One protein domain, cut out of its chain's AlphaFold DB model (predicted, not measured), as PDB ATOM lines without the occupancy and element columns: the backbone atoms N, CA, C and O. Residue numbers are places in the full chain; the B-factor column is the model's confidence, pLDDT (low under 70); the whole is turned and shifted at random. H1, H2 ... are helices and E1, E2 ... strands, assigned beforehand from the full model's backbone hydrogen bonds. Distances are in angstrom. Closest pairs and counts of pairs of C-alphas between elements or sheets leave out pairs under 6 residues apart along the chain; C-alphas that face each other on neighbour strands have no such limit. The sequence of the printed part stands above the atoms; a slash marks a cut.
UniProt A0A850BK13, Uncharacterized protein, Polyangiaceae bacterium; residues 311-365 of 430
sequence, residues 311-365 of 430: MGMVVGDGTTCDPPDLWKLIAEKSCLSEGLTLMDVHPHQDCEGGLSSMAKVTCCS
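This is residues 311 to 365 of the 430 residues of an uncharacterized protein of Polyangiaceae bacterium (UniProt A0A850BK13). A single helix, H1, packs on one face of a strongly twisted sheet of three antiparallel strands, and the opposite face has no named helix over it. Together they make a slender two-layer rod, in which the link between E2 and E3 reaches one end of the long axis at Glu 352 and the last printed residue, Ser 365, lies at the other end. The printed part has 55 residues, with one named helix and three named strands in the order E1, H1, E2, E3, and the sheet has the order E1, E3, E2. The class is mixed, helices and strands, with 14 residues in the helix and 20 in the strands. The whole is compact, with a radius of gyration of the C-alphas of 10.6 A, and the C-alphas span 34 by 16 by 14 A.

The printed part begins with strand E1, residues 311 to 316, whose first C-alpha, that of Met 311, is at (-38.305, 32.676, 55.798); its first and last C-alphas are 16.4 A apart. A short link of 7 residues follows. Helix H1, residues 324 to 337, runs from C-alpha 324 at (-48.732, 30.893, 38.485) to C-alpha 337 at (-33.521, 23.038, 49.169), a length of 20.2 A. A tight link of 3 residues comes next. Strand E2, residues 341 to 347, measures 17.7 A from its first to its last C-alpha. After a short link of 10 residues comes strand E3, residues 358 to 364, 19.4 A long, which ends with C-alpha 364 at (-41.668, 27.678, 57.023).

In the sheet E3 is the inner strand, and E1 and E2 are the edge strands. E1 and E3 are antiparallel neighbours, with 153 degrees between their N-to-C directions. The C-alphas of Val 314 and Lys 360 face each other at 4.5 A, and N 313 and O 361 are within hydrogen-bond range at 2.8 A, as are N 315 and O 359 at 2.9 A. On the other side of E3 is E2, also antiparallel to it, at 158 degrees, and E2 and E3 form a hairpin. Here the C-alphas of Val 345 and Val 361 face each other at 4.6 A, and N 346 and O 360 are 2.8 A apart, within hydrogen-bond range, as are N 362 and O 344 at 2.9 A. E1, H1 and E2 make a split strand-helix-strand unit, two strands running the same way in one sheet with a helix between them along the chain and E3 between them in the sheet; its crossover is right-handed. H1 is on the sheet, with 73 pairs of C-alphas within 10 A, of which 34 are with E2, 25 with E3 and 14 with E1. The closest C-alphas of H1 and E2 are those of Glu 332 and Leu 342, at 5.4 A. Those of H1 and E3 are Cys 335 and Cys 363, at 5.3 A, and those of H1 and E1 are Val 315 and Ala 331, at 7.1 A. In H1 every O i to N i+4 pair is within hydrogen-bond range.

The two C-alphas farthest apart are those of Glu 352 and Ser 365, at 34.1 A. The first and last printed C-alphas, those of Met 311 and Ser 365, are 8.6 A apart. The C-alphas of the sheet lie up to 4.8 A off the best plane through them. The printed part has no cut and no long link. The mean pLDDT of the printed part is 94.4, and no printed residue is under 70.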
ATOM      1  N   MET A 311     -39.179  31.862  56.625       91.81
ATOM      2  CA  MET A 311     -38.305  32.676  55.798       91.81
ATOM      3  C   MET A 311     -39.057  33.164  54.559       91.81
ATOM      4  O   MET A 311     -39.717  32.394  53.858       91.81
ATOM      5  N   GLY A 312     -38.952  34.462  54.273       93.50
ATOM      6  CA  GLY A 312     -39.435  35.054  53.030       93.50
ATOM      7  C   GLY A 312     -38.306  35.172  52.010       93.50
ATOM      8  O   GLY A 312     -37.296  35.804  52.296       93.50
ATOM      9  N   MET A 313     -38.489  34.633  50.808       95.00
ATOM     10  CA  MET A 313     -37.537  34.757  49.700       95.00
ATOM     11  C   MET A 313     -38.232  35.220  48.418       95.00
ATOM     12  O   MET A 313     -39.450  35.121  48.280       95.00
ATOM     13  N   VAL A 314     -37.464  35.754  47.470       96.12
ATOM     14  CA  VAL A 314     -37.960  36.112  46.134       96.12
ATOM     15  C   VAL A 314     -37.302  35.181  45.129       96.12
ATOM     16  O   VAL A 314     -36.079  35.062  45.106       96.12
ATOM     17  N   VAL A 315     -38.114  34.511  44.316       95.81
ATOM     18  CA  VAL A 315     -37.655  33.609  43.255       95.81
ATOM     19  C   VAL A 315     -38.042  34.176  41.893       95.81
ATOM     20  O   VAL A 315     -39.114  34.761  41.739       95.81
ATOM     21  N   GLY A 316     -37.162  33.999  40.911       95.25
ATOM     22  CA  GLY A 316     -37.329  34.509  39.551       95.25
ATOM     23  C   GLY A 316     -36.136  35.336  39.086       95.25
ATOM     24  O   GLY A 316     -35.312  35.780  39.881       95.25
ATOM     25  N   ASP A 317     -36.030  35.510  37.775       93.00
ATOM     26  CA  ASP A 317     -34.967  36.272  37.115       93.00
ATOM     27  C   ASP A 317     -35.390  37.717  36.797       93.00
ATOM     28  O   ASP A 317     -34.559  38.524  36.380       93.00
ATOM     29  N   GLY A 318     -36.675  38.052  36.975       94.00
ATOM     30  CA  GLY A 318     -37.224  39.358  36.608       94.00
ATOM     31  C   GLY A 318     -37.418  39.558  35.108       94.00
ATOM     32  O   GLY A 318     -37.711  40.674  34.682       94.00
ATOM     33  N   THR A 319     -37.203  38.524  34.288       93.88
ATOM     34  CA  THR A 319     -37.261  38.650  32.822       93.88
ATOM     35  C   THR A 319     -38.115  37.589  32.146       93.88
ATOM     36  O   THR A 319     -38.689  37.853  31.087       93.88
ATOM     37  N   THR A 320     -38.250  36.409  32.747       95.12
ATOM     38  CA  THR A 320     -39.002  35.293  32.182       95.12
ATOM     39  C   THR A 320     -40.414  35.270  32.751       95.12
ATOM     40  O   THR A 320     -40.615  35.028  33.931       95.12
ATOM     41  N   CYS A 321     -41.413  35.515  31.903       97.06
ATOM     42  CA  CYS A 321     -42.817  35.513  32.308       97.06
ATOM     43  C   CYS A 321     -43.387  34.092  32.363       97.06
ATOM     44  O   CYS A 321     -43.692  33.501  31.321       97.06
ATOM     45  N   ASP A 322     -43.602  33.590  33.575       97.62
ATOM     46  CA  ASP A 322     -44.087  32.239  33.834       97.62
ATOM     47  C   ASP A 322     -45.496  32.221  34.456       97.62
ATOM     48  O   ASP A 322     -45.919  33.186  35.108       97.62
ATOM     49  N   PRO A 323     -46.271  31.139  34.233       96.50
ATOM     50  CA  PRO A 323     -47.616  31.000  34.780       96.50
ATOM     51  C   PRO A 323     -47.592  30.712  36.292       96.50
ATOM     52  O   PRO A 323     -46.635  30.121  36.797       96.50
ATOM     53  N   PRO A 324     -48.670  31.046  37.027       92.75
ATOM     54  CA  PRO A 324     -48.732  30.893  38.485       92.75
ATOM     55  C   PRO A 324     -48.523  29.450  38.968       92.75
ATOM     56  O   PRO A 324     -47.950  29.239  40.036       92.75
ATOM     57  N   ASP A 325     -48.932  28.451  38.180       95.75
ATOM     58  CA  ASP A 325     -48.735  27.037  38.522       95.75
ATOM     59  C   ASP A 325     -47.252  26.643  38.533       95.75
ATOM     60  O   ASP A 325     -46.829  25.833  39.357       95.75
ATOM     61  N   LEU A 326     -46.443  27.243  37.650       96.75
ATOM     62  CA  LEU A 326     -45.006  26.988  37.620       96.75
ATOM     63  C   LEU A 326     -44.310  27.633  38.820       96.75
ATOM     64  O   LEU A 326     -43.426  27.015  39.410       96.75
ATOM     65  N   TRP A 327     -44.751  28.825  39.233       96.69
ATOM     66  CA  TRP A 327     -44.211  29.502  40.412       96.69
ATOM     67  C   TRP A 327     -44.402  28.702  41.696       96.69
ATOM     68  O   TRP A 327     -43.487  28.676  42.512       96.69
ATOM     69  N   LYS A 328     -45.523  27.987  41.856       96.00
ATOM     70  CA  LYS A 328     -45.709  27.061  42.986       96.00
ATOM     71  C   LYS A 328     -44.667  25.947  42.990       96.00
ATOM     72  O   LYS A 328     -44.043  25.706  44.013       96.00
ATOM     73  N   LEU A 329     -44.420  25.322  41.839       97.31
ATOM     74  CA  LEU A 329     -43.457  24.225  41.724       97.31
ATOM     75  C   LEU A 329     -42.006  24.695  41.936       97.31
ATOM     76  O   LEU A 329     -41.210  24.000  42.568       97.31
ATOM     77  N   ILE A 330     -41.662  25.887  41.436       96.81
ATOM     78  CA  ILE A 330     -40.366  26.530  41.696       96.81
ATOM     79  C   ILE A 330     -40.228  26.841  43.190       96.81
ATOM     80  O   ILE A 330     -39.215  26.488  43.789       96.81
ATOM     81  N   ALA A 331     -41.254  27.441  43.796       97.19
ATOM     82  CA  ALA A 331     -41.276  27.799  45.208       97.19
ATOM     83  C   ALA A 331     -41.143  26.577  46.128       97.19
ATOM     84  O   ALA A 331     -40.324  26.603  47.040       97.19
ATOM     85  N   GLU A 332     -41.868  25.486  45.860       96.50
ATOM     86  CA  GLU A 332     -41.737  24.225  46.606       96.50
ATOM     87  C   GLU A 332     -40.306  23.699  46.554       96.50
ATOM     88  O   GLU A 332     -39.726  23.359  47.584       96.50
ATOM     89  N   LYS A 333     -39.706  23.671  45.360       97.12
ATOM     90  CA  LYS A 333     -38.332  23.202  45.183       97.12
ATOM     91  C   LYS A 333     -37.325  24.091  45.917       97.12
ATOM     92  O   LYS A 333     -36.373  23.560  46.483       97.12
ATOM     93  N   SER A 334     -37.537  25.407  45.911       95.88
ATOM     94  CA  SER A 334     -36.710  26.371  46.640       95.88
ATOM     95  C   SER A 334     -36.850  26.233  48.156       95.88
ATOM     96  O   SER A 334     -35.842  26.236  48.851       95.88
ATOM     97  N   CYS A 335     -38.059  26.032  48.687       95.69
ATOM     98  CA  CYS A 335     -38.234  25.772  50.117       95.69
ATOM     99  C   CYS A 335     -37.587  24.442  50.527       95.69
ATOM    100  O   CYS A 335     -36.882  24.378  51.531       95.69
ATOM    101  N   LEU A 336     -37.752  23.395  49.709       94.56
ATOM    102  CA  LEU A 336     -37.171  22.078  49.968       94.56
ATOM    103  C   LEU A 336     -35.639  22.085  49.960       94.56
ATOM    104  O   LEU A 336     -35.039  21.329  50.722       94.56
ATOM    105  N   SER A 337     -34.987  22.917  49.136       94.81
ATOM    106  CA  SER A 337     -33.521  23.038  49.169       94.81
ATOM    107  C   SER A 337     -32.996  23.636  50.473       94.81
ATOM    108  O   SER A 337     -31.872  23.324  50.852       94.81
ATOM    109  N   GLU A 338     -33.820  24.417  51.171       92.56
ATOM    110  CA  GLU A 338     -33.517  25.000  52.486       92.56
ATOM    111  C   GLU A 338     -33.986  24.106  53.652       92.56
ATOM    112  O   GLU A 338     -33.857  24.475  54.816       92.56
ATOM    113  N   GLY A 339     -34.557  22.926  53.370       90.25
ATOM    114  CA  GLY A 339     -35.136  22.053  54.399       90.25
ATOM    115  C   GLY A 339     -36.428  22.601  55.018       90.25
ATOM    116  O   GLY A 339     -36.784  22.228  56.134       90.25
ATOM    117  N   LEU A 340     -37.125  23.487  54.305       92.88
ATOM    118  CA  LEU A 340     -38.374  24.115  54.725       92.88
ATOM    119  C   LEU A 340     -39.548  23.623  53.864       92.88
ATOM    120  O   LEU A 340     -39.384  23.084  52.769       92.88
ATOM    121  N   THR A 341     -40.761  23.855  54.350       93.06
ATOM    122  CA  THR A 341     -42.017  23.564  53.648       93.06
ATOM    123  C   THR A 341     -42.615  24.841  53.073       93.06
ATOM    124  O   THR A 341     -42.514  25.915  53.670       93.06
ATOM    125  N   LEU A 342     -43.216  24.750  51.887       94.62
ATOM    126  CA  LEU A 342     -43.861  25.899  51.263       94.62
ATOM    127  C   LEU A 342     -45.157  26.251  52.003       94.62
ATOM    128  O   LEU A 342     -46.071  25.431  52.053       94.62
ATOM    129  N   MET A 343     -45.251  27.479  52.517       93.19
ATOM    130  CA  MET A 343     -46.456  27.990  53.174       93.19
ATOM    131  C   MET A 343     -47.286  28.864  52.229       93.19
ATOM    132  O   MET A 343     -48.496  28.676  52.122       93.19
ATOM    133  N   ASP A 344     -46.642  29.809  51.534       94.50
ATOM    134  CA  ASP A 344     -47.341  30.742  50.642       94.50
ATOM    135  C   ASP A 344     -46.488  31.172  49.437       94.50
ATOM    136  O   ASP A 344     -45.255  31.196  49.492       94.50
ATOM    137  N   VAL A 345     -47.164  31.521  48.339       96.56
ATOM    138  CA  VAL A 345     -46.575  32.027  47.091       96.56
ATOM    139  C   VAL A 345     -47.414  33.179  46.554       96.56
ATOM    140  O   VAL A 345     -48.606  33.040  46.271       96.56
ATOM    141  N   HIS A 346     -46.756  34.305  46.303       95.81
ATOM    142  CA  HIS A 346     -47.346  35.502  45.716       95.81
ATOM    143  C   HIS A 346     -46.586  35.930  44.451       95.81
ATOM    144  O   HIS A 346     -45.565  36.620  44.544       95.81
ATOM    145  N   PRO A 347     -47.071  35.544  43.257       95.31
ATOM    146  CA  PRO A 347     -46.542  36.023  41.979       95.31
ATOM    147  C   PRO A 347     -46.767  37.537  41.813       95.31
ATOM    148  O   PRO A 347     -47.840  38.036  42.153       95.31
ATOM    149  N   HIS A 348     -45.783  38.271  41.284       87.38
ATOM    150  CA  HIS A 348     -45.808  39.743  41.233       87.38
ATOM    151  C   HIS A 348     -46.714  40.342  40.129       87.38
ATOM    152  O   HIS A 348     -46.947  41.546  40.126       87.38
ATOM    153  N   GLN A 349     -47.274  39.518  39.232       85.25
ATOM    154  CA  GLN A 349     -48.182  39.907  38.131       85.25
ATOM    155  C   GLN A 349     -47.694  41.080  37.267       85.25
ATOM    156  O   GLN A 349     -48.450  41.967  36.880       85.25
ATOM    157  N   ASP A 350     -46.414  41.074  36.937       89.50
ATOM    158  CA  ASP A 350     -45.733  42.120  36.181       89.50
ATOM    159  C   ASP A 350     -45.727  41.882  34.657       89.50
ATOM    160  O   ASP A 350     -45.317  42.751  33.889       89.50
ATOM    161  N   CYS A 351     -46.237  40.735  34.199       93.81
ATOM    162  CA  CYS A 351     -46.264  40.353  32.791       93.81
ATOM    163  C   CYS A 351     -47.678  40.374  32.179       93.81
ATOM    164  O   CYS A 351     -48.682  40.105  32.844       93.81
ATOM    165  N   GLU A 352     -47.765  40.616  30.864       92.12
ATOM    166  CA  GLU A 352     -49.033  40.551  30.123       92.12
ATOM    167  C   GLU A 352     -49.677  39.155  30.205       92.12
ATOM    168  O   GLU A 352     -49.007  38.123  30.166       92.12
ATOM    169  N   GLY A 353     -51.011  39.119  30.296       91.06
ATOM    170  CA  GLY A 353     -51.772  37.866  30.331       91.06
ATOM    171  C   GLY A 353     -51.839  37.178  31.699       91.06
ATOM    172  O   GLY A 353     -52.194  36.003  31.753       91.06
ATOM    173  N   GLY A 354     -51.526  37.885  32.792       90.06
ATOM    174  CA  GLY A 354     -51.595  37.340  34.156       90.06
ATOM    175  C   GLY A 354     -50.423  36.423  34.514       90.06
ATOM    176  O   GLY A 354     -50.533  35.599  35.420       90.06
ATOM    177  N   LEU A 355     -49.317  36.542  33.777       95.88
ATOM    178  CA  LEU A 355     -48.052  35.873  34.071       95.88
ATOM    179  C   LEU A 355     -47.245  36.705  35.080       95.88
ATOM    180  O   LEU A 355     -47.595  37.842  35.393       95.88
ATOM    181  N   SER A 356     -46.158  36.155  35.609       96.62
ATOM    182  CA  SER A 356     -45.249  36.888  36.504       96.62
ATOM    183  C   SER A 356     -43.803  36.527  36.201       96.62
ATOM    184  O   SER A 356     -43.553  35.384  35.827       96.62
ATOM    185  N   SER A 357     -42.877  37.474  36.351       96.56
ATOM    186  CA  SER A 357     -41.432  37.231  36.213       96.56
ATOM    187  C   SER A 357     -40.722  36.936  37.534       96.56
ATOM    188  O   SER A 357     -39.588  36.450  37.555       96.56
ATOM    189  N   MET A 358     -41.407  37.214  38.644       96.44
ATOM    190  CA  MET A 358     -40.959  36.924  39.998       96.44
ATOM    191  C   MET A 358     -42.133  36.498  40.881       96.44
ATOM    192  O   MET A 358     -43.282  36.901  40.668       96.44
ATOM    193  N   ALA A 359     -41.827  35.732  41.923       96.94
ATOM    194  CA  ALA A 359     -42.756  35.410  42.995       96.94
ATOM    195  C   ALA A 359     -42.092  35.586  44.363       96.94
ATOM    196  O   ALA A 359     -40.946  35.187  44.575       96.94
ATOM    197  N   LYS A 360     -42.832  36.169  45.307       95.62
ATOM    198  CA  LYS A 360     -42.465  36.164  46.723       95.62
ATOM    199  C   LYS A 360     -42.939  34.851  47.332       95.62
ATOM    200  O   LYS A 360     -44.090  34.466  47.147       95.62
ATOM    201  N   VAL A 361     -42.049  34.169  48.028       96.75
ATOM    202  CA  VAL A 361     -42.257  32.835  48.578       96.75
ATOM    203  C   VAL A 361     -42.034  32.892  50.075       96.75
ATOM    204  O   VAL A 361     -41.072  33.504  50.538       96.75
ATOM    205  N   THR A 362     -42.917  32.254  50.831       95.06
ATOM    206  CA  THR A 362     -42.761  32.072  52.271       95.06
ATOM    207  C   THR A 362     -42.592  30.589  52.554       95.06
ATOM    208  O   THR A 362     -43.509  29.796  52.341       95.06
ATOM    209  N   CYS A 363     -41.402  30.226  53.020       94.62
ATOM    210  CA  CYS A 363     -41.047  28.875  53.426       94.62
ATOM    211  C   CYS A 363     -41.028  28.818  54.952       94.62
ATOM    212  O   CYS A 363     -40.383  29.655  55.567       94.62
ATOM    213  N   CYS A 364     -41.686  27.848  55.572       92.00
ATOM    214  CA  CYS A 364     -41.668  27.678  57.023       92.00
ATOM    215  C   CYS A 364     -41.085  26.321  57.395       92.00
ATOM    216  O   CYS A 364     -41.257  25.347  56.654       92.00
ATOM    217  N   SER A 365     -40.407  26.235  58.539       88.12
ATOM    218  CA  SER A 365     -40.054  24.932  59.090       88.12
ATOM    219  C   SER A 365     -41.338  24.150  59.331       88.12
ATOM    220  O   SER A 365     -42.372  24.726  59.679       88.12
TER     221      SER A 365